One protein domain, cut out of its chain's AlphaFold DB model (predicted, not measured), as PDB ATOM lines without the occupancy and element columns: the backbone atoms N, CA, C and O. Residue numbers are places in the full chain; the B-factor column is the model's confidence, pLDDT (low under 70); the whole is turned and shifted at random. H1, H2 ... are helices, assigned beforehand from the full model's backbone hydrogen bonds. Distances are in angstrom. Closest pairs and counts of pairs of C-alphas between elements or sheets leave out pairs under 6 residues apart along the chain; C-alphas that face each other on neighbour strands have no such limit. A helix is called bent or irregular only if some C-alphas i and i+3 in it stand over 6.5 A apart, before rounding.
ATOM      1  N   LYS A 104      46.802  16.562  17.236       94.31
ATOM      2  CA  LYS A 104      46.679  16.667  18.703       94.31
ATOM      3  C   LYS A 104      46.553  18.117  19.156       94.31
ATOM      4  O   LYS A 104      45.710  18.399  20.011       94.31
ATOM      5  N   GLN A 105      47.349  19.021  18.587       94.50
ATOM      6  CA  GLN A 105      47.283  20.452  18.893       94.50
ATOM      7  C   GLN A 105      45.926  21.037  18.501       94.50
ATOM      8  O   GLN A 105      45.296  21.705  19.319       94.50
ATOM      9  N   TYR A 106      45.408  20.687  17.320       95.75
ATOM     10  CA  TYR A 106      44.057  21.056  16.911       95.75
ATOM     11  C   TYR A 106      42.990  20.529  17.873       95.75
ATOM     12  O   TYR A 106      42.091  21.272  18.252       95.75
ATOM     13  N   VAL A 107      43.059  19.262  18.300       94.62
ATOM     14  CA  VAL A 107      42.077  18.710  19.251       94.62
ATOM     15  C   VAL A 107      42.149  19.431  20.601       94.62
ATOM     16  O   VAL A 107      41.105  19.741  21.176       94.62
ATOM     17  N   ALA A 108      43.352  19.734  21.095       95.06
ATOM     18  CA  ALA A 108      43.539  20.499  22.326       95.06
ATOM     19  C   ALA A 108      42.966  21.920  22.203       95.06
ATOM     20  O   ALA A 108      42.182  22.337  23.057       95.06
ATOM     21  N   TRP A 109      43.284  22.615  21.107       97.19
ATOM     22  CA  TRP A 109      42.727  23.921  20.764       97.19
ATOM     23  C   TRP A 109      41.199  23.864  20.669       97.19
ATOM     24  O   TRP A 109      40.512  24.627  21.338       97.19
ATOM     25  N   ARG A 110      40.639  22.901  19.931       95.56
ATOM     26  CA  ARG A 110      39.192  22.740  19.718       95.56
ATOM     27  C   ARG A 110      38.443  22.541  21.032       95.56
ATOM     28  O   ARG A 110      37.379  23.128  21.220       95.56
ATOM     29  N   ASN A 111      38.991  21.739  21.945       95.12
ATOM     30  CA  ASN A 111      38.390  21.496  23.258       95.12
ATOM     31  C   ASN A 111      38.299  22.772  24.111       95.12
ATOM     32  O   ASN A 111      37.397  22.878  24.937       95.12
ATOM     33  N   GLN A 112      39.198  23.737  23.904       96.19
ATOM     34  CA  GLN A 112      39.169  25.049  24.557       96.19
ATOM     35  C   GLN A 112      38.333  26.070  23.766       96.19
ATOM     36  O   GLN A 112      37.637  26.898  24.350       96.19
ATOM     37  N   ALA A 113      38.348  25.985  22.436       95.88
ATOM     38  CA  ALA A 113      37.630  26.884  21.543       95.88
ATOM     39  C   ALA A 113      36.106  26.714  21.635       95.88
ATOM     40  O   ALA A 113      35.385  27.704  21.583       95.88
ATOM     41  N   ILE A 114      35.604  25.479  21.793       94.31
ATOM     42  CA  ILE A 114      34.162  25.195  21.916       94.31
ATOM     43  C   ILE A 114      33.512  25.963  23.082       94.31
ATOM     44  O   ILE A 114      32.568  26.712  22.815       94.31
ATOM     45  N   PRO A 115      33.966  25.826  24.345       94.62
ATOM     46  CA  PRO A 115      33.348  26.539  25.462       94.62
ATOM     47  C   PRO A 115      33.525  28.056  25.352       94.62
ATOM     48  O   PRO A 115      32.606  28.792  25.701       94.62
ATOM     49  N   LEU A 116      34.651  28.538  24.811       94.81
ATOM     50  CA  LEU A 116      34.841  29.967  24.551       94.81
ATOM     51  C   LEU A 116      33.817  30.483  23.530       94.81
ATOM     52  O   LEU A 116      33.117  31.454  23.799       94.81
ATOM     53  N   ALA A 117      33.671  29.815  22.385       94.00
ATOM     54  CA  ALA A 117      32.707  30.205  21.360       94.00
ATOM     55  C   ALA A 117      31.263  30.176  21.890       94.00
ATOM     56  O   ALA A 117      30.482  31.072  21.573       94.00
ATOM     57  N   GLN A 118      30.912  29.188  22.720       92.88
ATOM     58  CA  GLN A 118      29.609  29.126  23.393       92.88
ATOM     59  C   GLN A 118      29.401  30.317  24.333       92.88
ATOM     60  O   GLN A 118      28.408  31.026  24.194       92.88
ATOM     61  N   LEU A 119      30.371  30.612  25.203       93.94
ATOM     62  CA  LEU A 119      30.311  31.765  26.101       93.94
ATOM     63  C   LEU A 119      30.117  33.083  25.333       93.94
ATOM     64  O   LEU A 119      29.296  33.914  25.719       93.94
ATOM     65  N   LEU A 120      30.843  33.275  24.227       94.56
ATOM     66  CA  LEU A 120      30.706  34.467  23.388       94.56
ATOM     67  C   LEU A 120      29.314  34.570  22.750       94.56
ATOM     68  O   LEU A 120      28.755  35.664  22.688       94.56
ATOM     69  N   ARG A 121      28.727  33.450  22.310       93.88
ATOM     70  CA  ARG A 121      27.355  33.403  21.771       93.88
ATOM     71  C   ARG A 121      26.301  33.695  22.831       93.88
ATOM     72  O   ARG A 121      25.345  34.419  22.549       93.88
ATOM     73  N   ASP A 122      26.484  33.178  24.037       93.25
ATOM     74  CA  ASP A 122      25.573  33.423  25.152       93.25
ATOM     75  C   ASP A 122      25.597  34.901  25.545       93.25
ATOM     76  O   ASP A 122      24.542  35.533  25.645       93.25
ATOM     77  N   ARG A 123      26.792  35.496  25.655       94.44
ATOM     78  CA  ARG A 123      26.949  36.943  25.869       94.44
ATOM     79  C   ARG A 123      26.356  37.751  24.724       94.44
ATOM     80  O   ARG A 123      25.648  38.718  24.972       94.44
ATOM     81  N   GLN A 124      26.554  37.337  23.475       94.31
ATOM     82  CA  GLN A 124      25.944  38.012  22.330       94.31
ATOM     83  C   GLN A 124      24.410  37.967  22.380       94.31
ATOM     84  O   GLN A 124      23.753  38.959  22.067       94.31
ATOM     85  N   THR A 125      23.831  36.852  22.824       93.00
ATOM     86  CA  THR A 125      22.380  36.719  23.008       93.00
ATOM     87  C   THR A 125      21.888  37.639  24.126       93.00
ATOM     88  O   THR A 125      20.928  38.384  23.935       93.00
ATOM     89  N   GLN A 126      22.575  37.657  25.271       94.12
ATOM     90  CA  GLN A 126      22.268  38.568  26.381       94.12
ATOM     91  C   GLN A 126      22.394  40.038  25.958       94.12
ATOM     92  O   GLN A 126      21.547  40.858  26.303       94.12
ATOM     93  N   TRP A 127      23.399  40.362  25.145       95.00
ATOM     94  CA  TRP A 127      23.606  41.696  24.593       95.00
ATOM     95  C   TRP A 127      22.452  42.138  23.692       95.00
ATOM     96  O   TRP A 127      21.933  43.245  23.836       95.00
ATOM     97  N   GLN A 128      22.009  41.261  22.791       93.56
ATOM     98  CA  GLN A 128      20.853  41.519  21.934       93.56
ATOM     99  C   GLN A 128      19.564  41.684  22.745       93.56
ATOM    100  O   GLN A 128      18.766  42.565  22.435       93.56
ATOM    101  N   LEU A 129      19.374  40.886  23.800       93.31
ATOM    102  CA  LEU A 129      18.228  41.015  24.704       93.31
ATOM    103  C   LEU A 129      18.245  42.348  25.461       93.31
ATOM    104  O   LEU A 129      17.213  43.014  25.530       93.31
ATOM    105  N   ALA A 130      19.405  42.773  25.964       94.06
ATOM    106  CA  ALA A 130      19.560  44.060  26.637       94.06
ATOM    107  C   ALA A 130      19.226  45.235  25.702       94.06
ATOM    108  O   ALA A 130      18.506  46.156  26.090       94.06
ATOM    109  N   TRP A 131      19.679  45.179  24.445       93.81
ATOM    110  CA  TRP A 131      19.302  46.161  23.427       93.81
ATOM    111  C   TRP A 131      17.817  46.115  23.084       93.81
ATOM    112  O   TRP A 131      17.182  47.166  23.034       93.81
ATOM    113  N   ALA A 132      17.238  44.929  22.896       91.69
ATOM    114  CA  ALA A 132      15.811  44.781  22.630       91.69
ATOM    115  C   ALA A 132      14.962  45.373  23.765       91.69
ATOM    116  O   ALA A 132      13.993  46.085  23.501       91.69
ATOM    117  N   GLN A 133      15.364  45.155  25.019       92.69
ATOM    118  CA  GLN A 133      14.711  45.747  26.183       92.69
ATOM    119  C   GLN A 133      14.886  47.272  26.223       92.69
ATOM    120  O   GLN A 133      13.909  47.993  26.413       92.69
ATOM    121  N   ALA A 134      16.097  47.785  25.983       92.25
ATOM    122  CA  ALA A 134      16.360  49.224  25.944       92.25
ATOM    123  C   ALA A 134      15.560  49.941  24.840       92.25
ATOM    124  O   ALA A 134      15.079  51.059  25.055       92.25
ATOM    125  N   ILE A 135      15.413  49.300  23.674       90.19
ATOM    126  CA  ILE A 135      14.591  49.769  22.554       90.19
ATOM    127  C   ILE A 135      13.114  49.727  22.938       90.19
ATOM    128  O   ILE A 135      12.449  50.744  22.781       90.19
ATOM    129  N   GLY A 136      12.609  48.615  23.482       88.69
ATOM    130  CA  GLY A 136      11.215  48.492  23.924       88.69
ATOM    131  C   GLY A 136      10.836  49.565  24.947       88.69
ATOM    132  O   GLY A 136       9.888  50.314  24.742       88.69
ATOM    133  N   ASN A 137      11.673  49.761  25.968       90.62
ATOM    134  CA  ASN A 137      11.479  50.816  26.965       90.62
ATOM    135  C   ASN A 137      11.521  52.226  26.345       90.62
ATOM    136  O   ASN A 137      10.828  53.137  26.799       90.62
ATOM    137  N   ALA A 138      12.343  52.438  25.311       90.00
ATOM    138  CA  ALA A 138      12.355  53.698  24.571       90.00
ATOM    139  C   ALA A 138      11.083  53.874  23.722       90.00
ATOM    140  O   ALA A 138      10.529  54.972  23.712       90.00
ATOM    141  N   GLN A 139      10.587  52.814  23.073       88.69
ATOM    142  CA  GLN A 139       9.332  52.812  22.310       88.69
ATOM    143  C   GLN A 139       8.126  53.125  23.204       88.69
ATOM    144  O   GLN A 139       7.326  53.984  22.847       88.69
ATOM    145  N   ASP A 140       8.047  52.523  24.392       88.56
ATOM    146  CA  ASP A 140       6.961  52.756  25.357       88.56
ATOM    147  C   ASP A 140       6.937  54.194  25.899       88.56
ATOM    148  O   ASP A 140       5.903  54.692  26.343       88.56
ATOM    149  N   SER A 141       8.078  54.886  25.852       88.06
ATOM    150  CA  SER A 141       8.199  56.286  26.267       88.06
ATOM    151  C   SER A 141       7.904  57.303  25.154       88.06
ATOM    152  O   SER A 141       7.921  58.511  25.413       88.06
ATOM    153  N   VAL A 142       7.642  56.836  23.926       87.06
ATOM    154  CA  VAL A 142       7.157  57.680  22.826       87.06
ATOM    155  C   VAL A 142       5.707  58.066  23.106       87.06
ATOM    156  O   VAL A 142       4.874  57.238  23.471       87.06
ATOM    157  N   SER A 143       5.385  59.344  22.925       86.31
ATOM    158  CA  SER A 143       4.036  59.839  23.178       86.31
ATOM    159  C   SER A 143       3.031  59.340  22.130       86.31
ATOM    160  O   SER A 143       3.347  59.161  20.953       86.31
ATOM    161  N   LEU A 253      11.884  53.952  16.768       85.88
ATOM    162  CA  LEU A 253      10.854  53.614  15.781       85.88
ATOM    163  C   LEU A 253      11.422  53.337  14.383       85.88
ATOM    164  O   LEU A 253      10.703  52.832  13.524       85.88
ATOM    165  N   ALA A 254      12.702  53.643  14.157       84.88
ATOM    166  CA  ALA A 254      13.374  53.458  12.871       84.88
ATOM    167  C   ALA A 254      14.451  52.358  12.894       84.88
ATOM    168  O   ALA A 254      15.076  52.092  11.867       84.88
ATOM    169  N   VAL A 255      14.686  51.717  14.045       84.44
ATOM    170  CA  VAL A 255      15.666  50.630  14.166       84.44
ATOM    171  C   VAL A 255      15.137  49.316  13.574       84.44
ATOM    172  O   VAL A 255      13.975  48.960  13.788       84.44
ATOM    173  N   PRO A 256      15.972  48.561  12.838       80.94
ATOM    174  CA  PRO A 256      15.601  47.238  12.351       80.94
ATOM    175  C   PRO A 256      15.500  46.216  13.496       80.94
ATOM    176  O   PRO A 256      16.061  46.390  14.578       80.94
ATOM    177  N   GLN A 257      14.816  45.101  13.230       76.06
ATOM    178  CA  GLN A 257      14.808  43.934  14.120       76.06
ATOM    179  C   GLN A 257      16.244  43.448  14.381       76.06
ATOM    180  O   GLN A 257      17.032  43.321  13.445       76.06
ATOM    181  N   GLY A 258      16.578  43.172  15.645       75.06
ATOM    182  CA  GLY A 258      17.923  42.736  16.048       75.06
ATOM    183  C   GLY A 258      18.982  43.844  16.078       75.06
ATOM    184  O   GLY A 258      20.173  43.542  16.148       75.06
ATOM    185  N   TYR A 259      18.577  45.117  16.019       84.56
ATOM    186  CA  TYR A 259      19.498  46.245  16.130       84.56
ATOM    187  C   TYR A 259      20.290  46.217  17.444       84.56
ATOM    188  O   TYR A 259      19.729  46.086  18.530       84.56
ATOM    189  N   THR A 260      21.599  46.428  17.326       87.00
ATOM    190  CA  THR A 260      22.491  46.773  18.435       87.00
ATOM    191  C   THR A 260      23.266  48.018  18.018       87.00
ATOM    192  O   THR A 260      23.685  48.124  16.867       87.00
ATOM    193  N   GLY A 261      23.419  48.991  18.918       84.38
ATOM    194  CA  GLY A 261      24.097  50.247  18.575       84.38
ATOM    195  C   GLY A 261      25.611  50.100  18.421       84.38
ATOM    196  O   GLY A 261      26.233  50.860  17.686       84.38
ATOM    197  N   PHE A 262      26.200  49.134  19.124       89.56
ATOM    198  CA  PHE A 262      27.624  48.816  19.099       89.56
ATOM    199  C   PHE A 262      27.858  47.397  19.640       89.56
ATOM    200  O   PHE A 262      26.989  46.824  20.308       89.56
ATOM    201  N   ALA A 263      29.029  46.825  19.351       92.50
ATOM    202  CA  ALA A 263      29.460  45.544  19.909       92.50
ATOM    203  C   ALA A 263      29.893  45.710  21.370       92.50
ATOM    204  O   ALA A 263      30.462  46.733  21.723       92.50
ATOM    205  N   TRP A 264      29.669  44.707  22.219       94.00
ATOM    206  CA  TRP A 264      30.072  44.764  23.632       94.00
ATOM    207  C   TRP A 264      31.588  44.607  23.850       94.00
ATOM    208  O   TRP A 264      32.085  44.932  24.929       94.00
ATOM    209  N   GLY A 265      32.319  44.106  22.849       92.62
ATOM    210  CA  GLY A 265      33.774  43.962  22.881       92.62
ATOM    211  C   GLY A 265      34.494  45.280  22.600       92.62
ATOM    212  O   GLY A 265      34.100  46.031  21.710       92.62
ATOM    213  N   ALA A 266      35.558  45.558  23.351       90.06
ATOM    214  CA  ALA A 266      36.347  46.782  23.233       90.06
ATOM    215  C   ALA A 266      37.444  46.695  22.161       90.06
ATOM    216  O   ALA A 266      37.780  47.701  21.538       90.06
ATOM    217  N   THR A 267      38.020  45.508  21.956       85.94
ATOM    218  CA  THR A 267      39.197  45.304  21.093       85.94
ATOM    219  C   THR A 267      38.841  44.832  19.688       85.94
ATOM    220  O   THR A 267      39.450  45.268  18.714       85.94
ATOM    221  N   PHE A 268      37.850  43.957  19.570       87.81
ATOM    222  CA  PHE A 268      37.350  43.425  18.306       87.81
ATOM    223  C   PHE A 268      35.881  43.025  18.456       87.81
ATOM    224  O   PHE A 268      35.373  42.944  19.574       87.81
ATOM    225  N   ASP A 269      35.203  42.765  17.334       91.50
ATOM    226  CA  ASP A 269      33.814  42.300  17.328       91.50
ATOM    227  C   ASP A 269      33.719  40.847  17.835       91.50
ATOM    228  O   ASP A 269      34.146  39.917  17.136       91.50
ATOM    229  N   PRO A 270      33.132  40.616  19.024       92.56
ATOM    230  CA  PRO A 270      33.048  39.278  19.591       92.56
ATOM    231  C   PRO A 270      32.146  38.332  18.802       92.56
ATOM    232  O   PRO A 270      32.360  37.122  18.847       92.56
ATOM    233  N   SER A 271      31.145  38.853  18.081       89.62
ATOM    234  CA  SER A 271      30.244  38.020  17.281       89.62
ATOM    235  C   SER A 271      30.987  37.420  16.093       89.62
ATOM    236  O   SER A 271      30.972  36.203  15.912       89.62
ATOM    237  N   ALA A 272      31.691  38.262  15.333       91.62
ATOM    238  CA  ALA A 272      32.486  37.824  14.191       91.62
ATOM    239  C   ALA A 272      33.605  36.857  14.610       91.62
ATOM    240  O   ALA A 272      33.872  35.866  13.931       91.62
ATOM    241  N   TYR A 273      34.231  37.100  15.763       94.44
ATOM    242  CA  TYR A 273      35.236  36.188  16.302       94.44
ATOM    243  C   TYR A 273      34.634  34.838  16.731       94.44
ATOM    244  O   TYR A 273      35.188  33.787  16.412       94.44
ATOM    245  N   ALA A 274      33.459  34.825  17.371       92.88
ATOM    246  CA  ALA A 274      32.750  33.581  17.679       92.88
ATOM    247  C   ALA A 274      32.353  32.804  16.407       92.88
ATOM    248  O   ALA A 274      32.433  31.573  16.391       92.88
ATOM    249  N   ASP A 275      31.959  33.506  15.335       93.31
ATOM    250  CA  ASP A 275      31.716  32.909  14.016       93.31
ATOM    251  C   ASP A 275      32.992  32.265  13.453       93.31
ATOM    252  O   ASP A 275      32.945  31.125  12.989       93.31
ATOM    253  N   GLN A 276      34.137  32.949  13.549       94.25
ATOM    254  CA  GLN A 276      35.432  32.434  13.100       94.25
ATOM    255  C   GLN A 276      35.847  31.169  13.864       94.25
ATOM    256  O   GLN A 276      36.226  30.171  13.245       94.25
ATOM    257  N   LEU A 277      35.741  31.180  15.199       94.31
ATOM    258  CA  LEU A 277      36.032  30.007  16.024       94.31
ATOM    259  C   LEU A 277      35.126  28.835  15.642       94.31
ATOM    260  O   LEU A 277      35.610  27.725  15.430       94.31
ATOM    261  N   MET A 278      33.820  29.079  15.501       94.00
ATOM    262  CA  MET A 278      32.859  28.037  15.140       94.00
ATOM    263  C   MET A 278      33.111  27.481  13.737       94.00
ATOM    264  O   MET A 278      33.063  26.268  13.533       94.00
ATOM    265  N   TRP A 279      33.434  28.348  12.778       93.12
ATOM    266  CA  TRP A 279      33.808  27.931  11.433       93.12
ATOM    267  C   TRP A 279      35.026  27.005  11.468       93.12
ATOM    268  O   TRP A 279      34.991  25.942  10.851       93.12
ATOM    269  N   MET A 280      36.062  27.350  12.237       92.94
ATOM    270  CA  MET A 280      37.265  26.524  12.360       92.94
ATOM    271  C   MET A 280      36.987  25.204  13.102       92.94
ATOM    272  O   MET A 280      37.476  24.155  12.697       92.94
ATOM    273  N   ILE A 281      36.126  25.207  14.125       92.25
ATOM    274  CA  ILE A 281      35.690  23.993  14.844       92.25
ATOM    275  C   ILE A 281      34.953  23.009  13.918       92.25
ATOM    276  O   ILE A 281      35.096  21.792  14.078       92.25
ATOM    277  N   ILE A 282      34.136  23.526  12.995       90.62
ATOM    278  CA  ILE A 282      33.313  22.728  12.072       90.62
ATOM    279  C   ILE A 282      34.131  22.250  10.869       90.62
ATOM    280  O   ILE A 282      33.998  21.095  10.473       90.62
ATOM    281  N   ASN A 283      34.970  23.117  10.297       89.88
ATOM    282  CA  ASN A 283      35.702  22.830   9.061       89.88
ATOM    283  C   ASN A 283      37.110  22.268   9.300       89.88
ATOM    284  O   ASN A 283      37.674  21.641   8.407       89.88
ATOM    285  N   GLY A 284      37.672  22.416  10.501       88.19
ATOM    286  CA  GLY A 284      38.978  21.858  10.857       88.19
ATOM    287  C   GLY A 284      39.111  20.344  10.620       88.19
ATOM    288  O   GLY A 284      40.131  19.923  10.081       88.19
ATOM    289  N   PRO A 285      38.089  19.504  10.895       88.06
ATOM    290  CA  PRO A 285      38.133  18.074  10.575       88.06
ATOM    291  C   PRO A 285      38.140  17.751   9.072       88.06
ATOM    292  O   PRO A 285      38.301  16.590   8.712       88.06
ATOM    293  N   VAL A 286      37.918  18.751   8.216       89.00
ATOM    294  CA  VAL A 286      37.918  18.633   6.751       89.00
ATOM    295  C   VAL A 286      39.214  19.176   6.157       89.00
ATOM    296  O   VAL A 286      39.760  18.574   5.239       89.00
ATOM    297  N   ASN A 287      39.683  20.310   6.678       89.31
ATOM    298  CA  ASN A 287      40.802  21.057   6.108       89.31
ATOM    299  C   ASN A 287      42.156  20.700   6.731       89.31
ATOM    300  O   ASN A 287      43.174  21.042   6.144       89.31
ATOM    301  N   PHE A 288      42.165  20.020   7.884       92.31
ATOM    302  CA  PHE A 288      43.378  19.620   8.609       92.31
ATOM    303  C   PHE A 288      44.353  20.789   8.836       92.31
ATOM    304  O   PHE A 288      45.487  20.730   8.365       92.31
ATOM    305  N   PRO A 289      43.905  21.852   9.534       92.69
ATOM    306  CA  PRO A 289      44.670  23.085   9.653       92.69
ATOM    307  C   PRO A 289      45.993  22.875  10.389       92.69
ATOM    308  O   PRO A 289      46.068  22.093  11.346       92.69
ATOM    309  N   GLU A 290      47.010  23.621   9.973       91.19
ATOM    310  CA  GLU A 290      48.281  23.693  10.688       91.19
ATOM    311  C   GLU A 290      48.135  24.519  11.986       91.19
ATOM    312  O   GLU A 290      47.217  25.336  12.116       91.19
ATOM    313  N   PRO A 291      48.996  24.308  13.002       90.94
ATOM    314  CA  PRO A 291      48.867  24.995  14.288       90.94
ATOM    315  C   PRO A 291      48.911  26.528  14.224       90.94
ATOM    316  O   PRO A 291      48.304  27.188  15.064       90.94
ATOM    317  N   ASP A 292      49.624  27.097  13.257       93.31
ATOM    318  CA  ASP A 292      49.724  28.538  13.017       93.31
ATOM    319  C   ASP A 292      48.489  29.123  12.312       93.31
ATOM    320  O   ASP A 292      48.228  30.322  12.421       93.31
ATOM    321  N   GLU A 293      47.679  28.283  11.662       92.75
ATOM    322  CA  GLU A 293      46.380  28.661  11.095       92.75
ATOM    323  C   GLU A 293      45.275  28.747  12.164       92.75
ATOM    324  O   GLU A 293      44.193  29.291  11.911       92.75
ATOM    325  N   LEU A 294      45.520  28.219  13.371       93.94
ATOM    326  CA  LEU A 294      44.552  28.225  14.464       93.94
ATOM    327  C   LEU A 294      44.457  29.620  15.101       93.94
ATOM    328  O   LEU A 294      45.452  30.142  15.609       93.94
ATOM    329  N   PRO A 295      43.255  30.227  15.163       93.81
ATOM    330  CA  PRO A 295      43.078  31.505  15.835       93.81
ATOM    331  C   PRO A 295      43.487  31.417  17.307       93.81
ATOM    332  O   PRO A 295      43.076  30.495  18.021       93.81
ATOM    333  N   ALA A 296      44.240  32.411  17.782       93.31
ATOM    334  CA  ALA A 296      44.553  32.539  19.200       93.31
ATOM    335  C   ALA A 296      43.254  32.626  20.008       93.31
ATOM    336  O   ALA A 296      42.369  33.395  19.642       93.31
ATOM    337  N   LEU A 297      43.145  31.848  21.087       95.19
ATOM    338  CA  LEU A 297      41.968  31.807  21.955       95.19
ATOM    339  C   LEU A 297      42.066  32.908  23.007       95.19
ATOM    340  O   LEU A 297      42.764  32.759  24.007       95.19
ATOM    341  N   VAL A 298      41.383  34.023  22.761       92.81
ATOM    342  CA  VAL A 298      41.441  35.215  23.610       92.81
ATOM    343  C   VAL A 298      40.029  35.634  23.985       92.81
ATOM    344  O   VAL A 298      39.143  35.709  23.134       92.81
ATOM    345  N   MET A 299      39.822  35.916  25.271       91.06
ATOM    346  CA  MET A 299      38.580  36.523  25.728       91.06
ATOM    347  C   MET A 299      38.578  38.011  25.342       91.06
ATOM    348  O   MET A 299      39.533  38.706  25.691       91.06
ATOM    349  N   PRO A 300      37.555  38.520  24.632       91.31
ATOM    350  CA  PRO A 300      37.478  39.935  24.303       91.31
ATOM    351  C   PRO A 300      37.331  40.773  25.573       91.31
ATOM    352  O   PRO A 300      36.526  40.443  26.449       91.31
ATOM    353  N   ASP A 301      38.045  41.893  25.624       92.62
ATOM    354  CA  ASP A 301      37.843  42.895  26.666       92.62
ATOM    355  C   ASP A 301      36.428  43.465  26.562       92.62
ATOM    356  O   ASP A 301      35.952  43.793  25.473       92.62
ATOM    357  N   VAL A 302      35.749  43.599  27.696       93.94
ATOM    358  CA  VAL A 302      34.384  44.130  27.746       93.94
ATOM    359  C   VAL A 302      34.434  45.654  27.813       93.94
ATOM    360  O   VAL A 302      35.158  46.221  28.636       93.94
ATOM    361  N   LEU A 303      33.631  46.330  26.986       93.38
ATOM    362  CA  LEU A 303      33.464  47.780  27.069       93.38
ATOM    363  C   LEU A 303      33.043  48.212  28.477       93.38
ATOM    364  O   LEU A 303      32.151  47.628  29.091       93.38
ATOM    365  N   ALA A 304      33.664  49.280  28.974       91.50
ATOM    366  CA  ALA A 304      33.310  49.835  30.270       91.50
ATOM    367  C   ALA A 304      31.881  50.411  30.253       91.50
ATOM    368  O   ALA A 304      31.522  51.112  29.296       91.50
ATOM    369  N   PRO A 305      31.080  50.182  31.312       90.50
ATOM    370  CA  PRO A 305      29.809  50.867  31.491       90.50
ATOM    371  C   PRO A 305      29.985  52.386  31.400       90.50
ATOM    372  O   PRO A 305      30.936  52.952  31.945       90.50
ATOM    373  N   ASN A 306      29.061  53.059  30.719       89.00
ATOM    374  CA  ASN A 306      29.123  54.498  30.479       89.00
ATOM    375  C   ASN A 306      27.790  55.150  30.869       89.00
ATOM    376  O   ASN A 306      26.744  54.674  30.425       89.00
ATOM    377  N   PRO A 307      27.785  56.265  31.623       87.38
ATOM    378  CA  PRO A 307      26.559  57.000  31.942       87.38
ATOM    379  C   PRO A 307      25.722  57.421  30.723       87.38
ATOM    380  O   PRO A 307      24.522  57.639  30.856       87.38
ATOM    381  N   ALA A 308      26.338  57.543  29.545       86.19
ATOM    382  CA  ALA A 308      25.649  57.841  28.293       86.19
ATOM    383  C   ALA A 308      24.870  56.643  27.718       86.19
ATOM    384  O   ALA A 308      24.001  56.829  26.869       86.19
ATOM    385  N   PHE A 309      25.177  55.413  28.141       89.50
ATOM    386  CA  PHE A 309      24.473  54.215  27.690       89.50
ATOM    387  C   PHE A 309      23.194  53.983  28.496       89.50
ATOM    388  O   PHE A 309      23.036  54.439  29.631       89.50
ATOM    389  N   ARG A 310      22.262  53.240  27.898       89.88
ATOM    390  CA  ARG A 310      20.995  52.884  28.540       89.88
ATOM    391  C   ARG A 310      21.241  51.940  29.732       89.88
ATOM    392  O   ARG A 310      22.184  51.147  29.676       89.88
ATOM    393  N   PRO A 311      20.425  51.995  30.800       92.81
ATOM    394  CA  PRO A 311      20.638  51.186  32.002       92.81
ATOM    395  C   PRO A 311      20.719  49.679  31.737       92.81
ATOM    396  O   PRO A 311      21.565  49.009  32.315       92.81
ATOM    397  N   GLU A 312      19.889  49.159  30.833       93.44
ATOM    398  CA  GLU A 312      19.840  47.738  30.468       93.44
ATOM    399  C   GLU A 312      21.137  47.299  29.779       93.44
ATOM    400  O   GLU A 312      21.694  46.245  30.073       93.44
ATOM    401  N   VAL A 313      21.658  48.162  28.904       94.25
ATOM    402  CA  VAL A 313      22.929  47.970  28.196       94.25
ATOM    403  C   VAL A 313      24.097  48.002  29.189       94.25
ATOM    404  O   VAL A 313      24.964  47.134  29.151       94.25
ATOM    405  N   ASN A 314      24.100  48.956  30.124       95.00
ATOM    406  CA  ASN A 314      25.116  49.032  31.179       95.00
ATOM    407  C   ASN A 314      25.075  47.836  32.137       95.00
ATOM    408  O   ASN A 314      26.135  47.382  32.560       95.00
ATOM    409  N   ALA A 315      23.886  47.327  32.469       95.00
ATOM    410  CA  ALA A 315      23.740  46.137  33.303       95.00
ATOM    411  C   ALA A 315      24.377  44.915  32.627       95.00
ATOM    412  O   ALA A 315      25.199  44.245  33.243       95.00
ATOM    413  N   ALA A 316      24.105  44.699  31.335       95.69
ATOM    414  CA  ALA A 316      24.731  43.616  30.579       95.69
ATOM    415  C   ALA A 316      26.268  43.744  30.519       95.69
ATOM    416  O   ALA A 316      26.974  42.759  30.728       95.69
ATOM    417  N   LEU A 317      26.803  44.953  30.290       95.25
ATOM    418  CA  LEU A 317      28.258  45.180  30.319       95.25
ATOM    419  C   LEU A 317      28.859  44.881  31.699       95.25
ATOM    420  O   LEU A 317      29.909  44.246  31.783       95.25
ATOM    421  N   ALA A 318      28.195  45.307  32.775       94.50
ATOM    422  CA  ALA A 318      28.646  45.042  34.139       94.50
ATOM    423  C   ALA A 318      28.644  43.538  34.459       94.50
ATOM    424  O   ALA A 318      29.605  43.037  35.043       94.50
ATOM    425  N   ASP A 319      27.617  42.806  34.026       94.12
ATOM    426  CA  ASP A 319      27.534  41.355  34.209       94.12
ATOM    427  C   ASP A 319      28.660  40.630  33.456       94.12
ATOM    428  O   ASP A 319      29.307  39.733  34.001       94.12
ATOM    429  N   PHE A 320      28.968  41.052  32.226       94.25
ATOM    430  CA  PHE A 320      30.061  40.466  31.442       94.25
ATOM    431  C   PHE A 320      31.440  40.695  32.073       94.25
ATOM    432  O   PHE A 320      32.310  39.833  31.927       94.25
ATOM    433  N   GLN A 321      31.632  41.824  32.767       90.44
ATOM    434  CA  GLN A 321      32.858  42.146  33.509       90.44
ATOM    435  C   GLN A 321      33.003  41.352  34.813       90.44
ATOM    436  O   GLN A 321      34.117  41.120  35.266       90.44
ATOM    437  N   GLN A 322      31.904  40.927  35.438       86.56
ATOM    438  CA  GLN A 322      31.961  40.081  36.640       86.56
ATOM    439  C   GLN A 322      32.253  38.612  36.313       86.56
ATOM    440  O   GLN A 322      32.724  37.865  37.168       86.56
ATOM    441  N   GLN A 323      31.938  38.193  35.087       75.75
ATOM    442  CA  GLN A 323      32.099  36.821  34.601       75.75
ATOM    443  C   GLN A 323      33.411  36.589  33.831       75.75
ATOM    444  O   GLN A 323      33.600  35.499  33.288       75.75
ATOM    445  N   SER A 324      34.256  37.613  33.675       62.00
ATOM    446  CA  SER A 324      35.600  37.525  33.074       62.00
ATOM    447  C   SER A 324      36.657  37.265  34.136       62.00
ATOM    448  O   SER A 324      37.511  36.387  33.897       62.00
TER     449      SER A 324
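AT A GLANCE: This is residues 104 to 143 and 253 to 324 of the 324 residues of an uncharacterized protein of Propionibacterium freudenreichii (UniProt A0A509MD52). One long helix, H1, makes the length of a loose rod, and two shorter helices pack on different sides of it, H2 toward its first residues and H3 with H1 residues 123 to 134, both running opposite to H1. A long unnamed stretch, residues 288 to 310, runs back along the rod from the end of H2 to H3. The printed part has 112 residues, with three named helices in the order H1, H2, H3 and no named strand: all helix. It is loose, with a radius of gyration of the C-alphas of 16.9 A and spans of 60 by 27 by 18 A.

HOW THE PARTS SIT: Begin with H1, residues 104 to 140, which has a kink of 28 degrees near residue 112. H2, residues 270 to 287, touches it; the closest C-alphas, of Ala 117 and Ala 274, are 5.0 A apart. They run opposite ways at a shallow tilt of 33 degrees, only just short of steep. H3, residues 311 to 322, touches H1 residues 123 to 134 alone, closest at the C-alphas of Ala 130 and Glu 312, 5.3 A apart. These two run opposite ways at a shallow tilt of 22 degrees. H2 and H3 are apart. In H3 every O i to N i+4 pair is within hydrogen-bond range; in H1 32 of 33 are, in H2 12 of 14.

IN THESE COORDINATES: Find C-alpha 104 at (46.679, 16.667, 18.703); from there H1 runs 54.1 A to C-alpha 140 at (6.961, 52.756, 25.357). H1 is neither bent nor irregular, but only just: C-alphas 112 and 115 are 6.1 A apart. H2 spans 24.0 A, has a kink of 35 degrees near residue 281, and is only just irregular, with C-alphas 282 and 285 6.9 A apart. H3 spans 16.5 A and ends at C-alpha 322, (31.961, 40.081, 36.640).

THE WHOLE: The C-alphas farthest apart, of Lys 104 and Ser 143, are 60.8 A apart. Residues 144 to 252 are not printed, and the gap from C-alpha 143 to C-alpha 253 is 11.8 A. H1 to H2 is the link across the cut; H2 to H3 is a long link of 23 residues. In this predicted model the mean pLDDT of the printed part is 91.1, and Ser 324, the chain's last residue, is the one printed residue under 70.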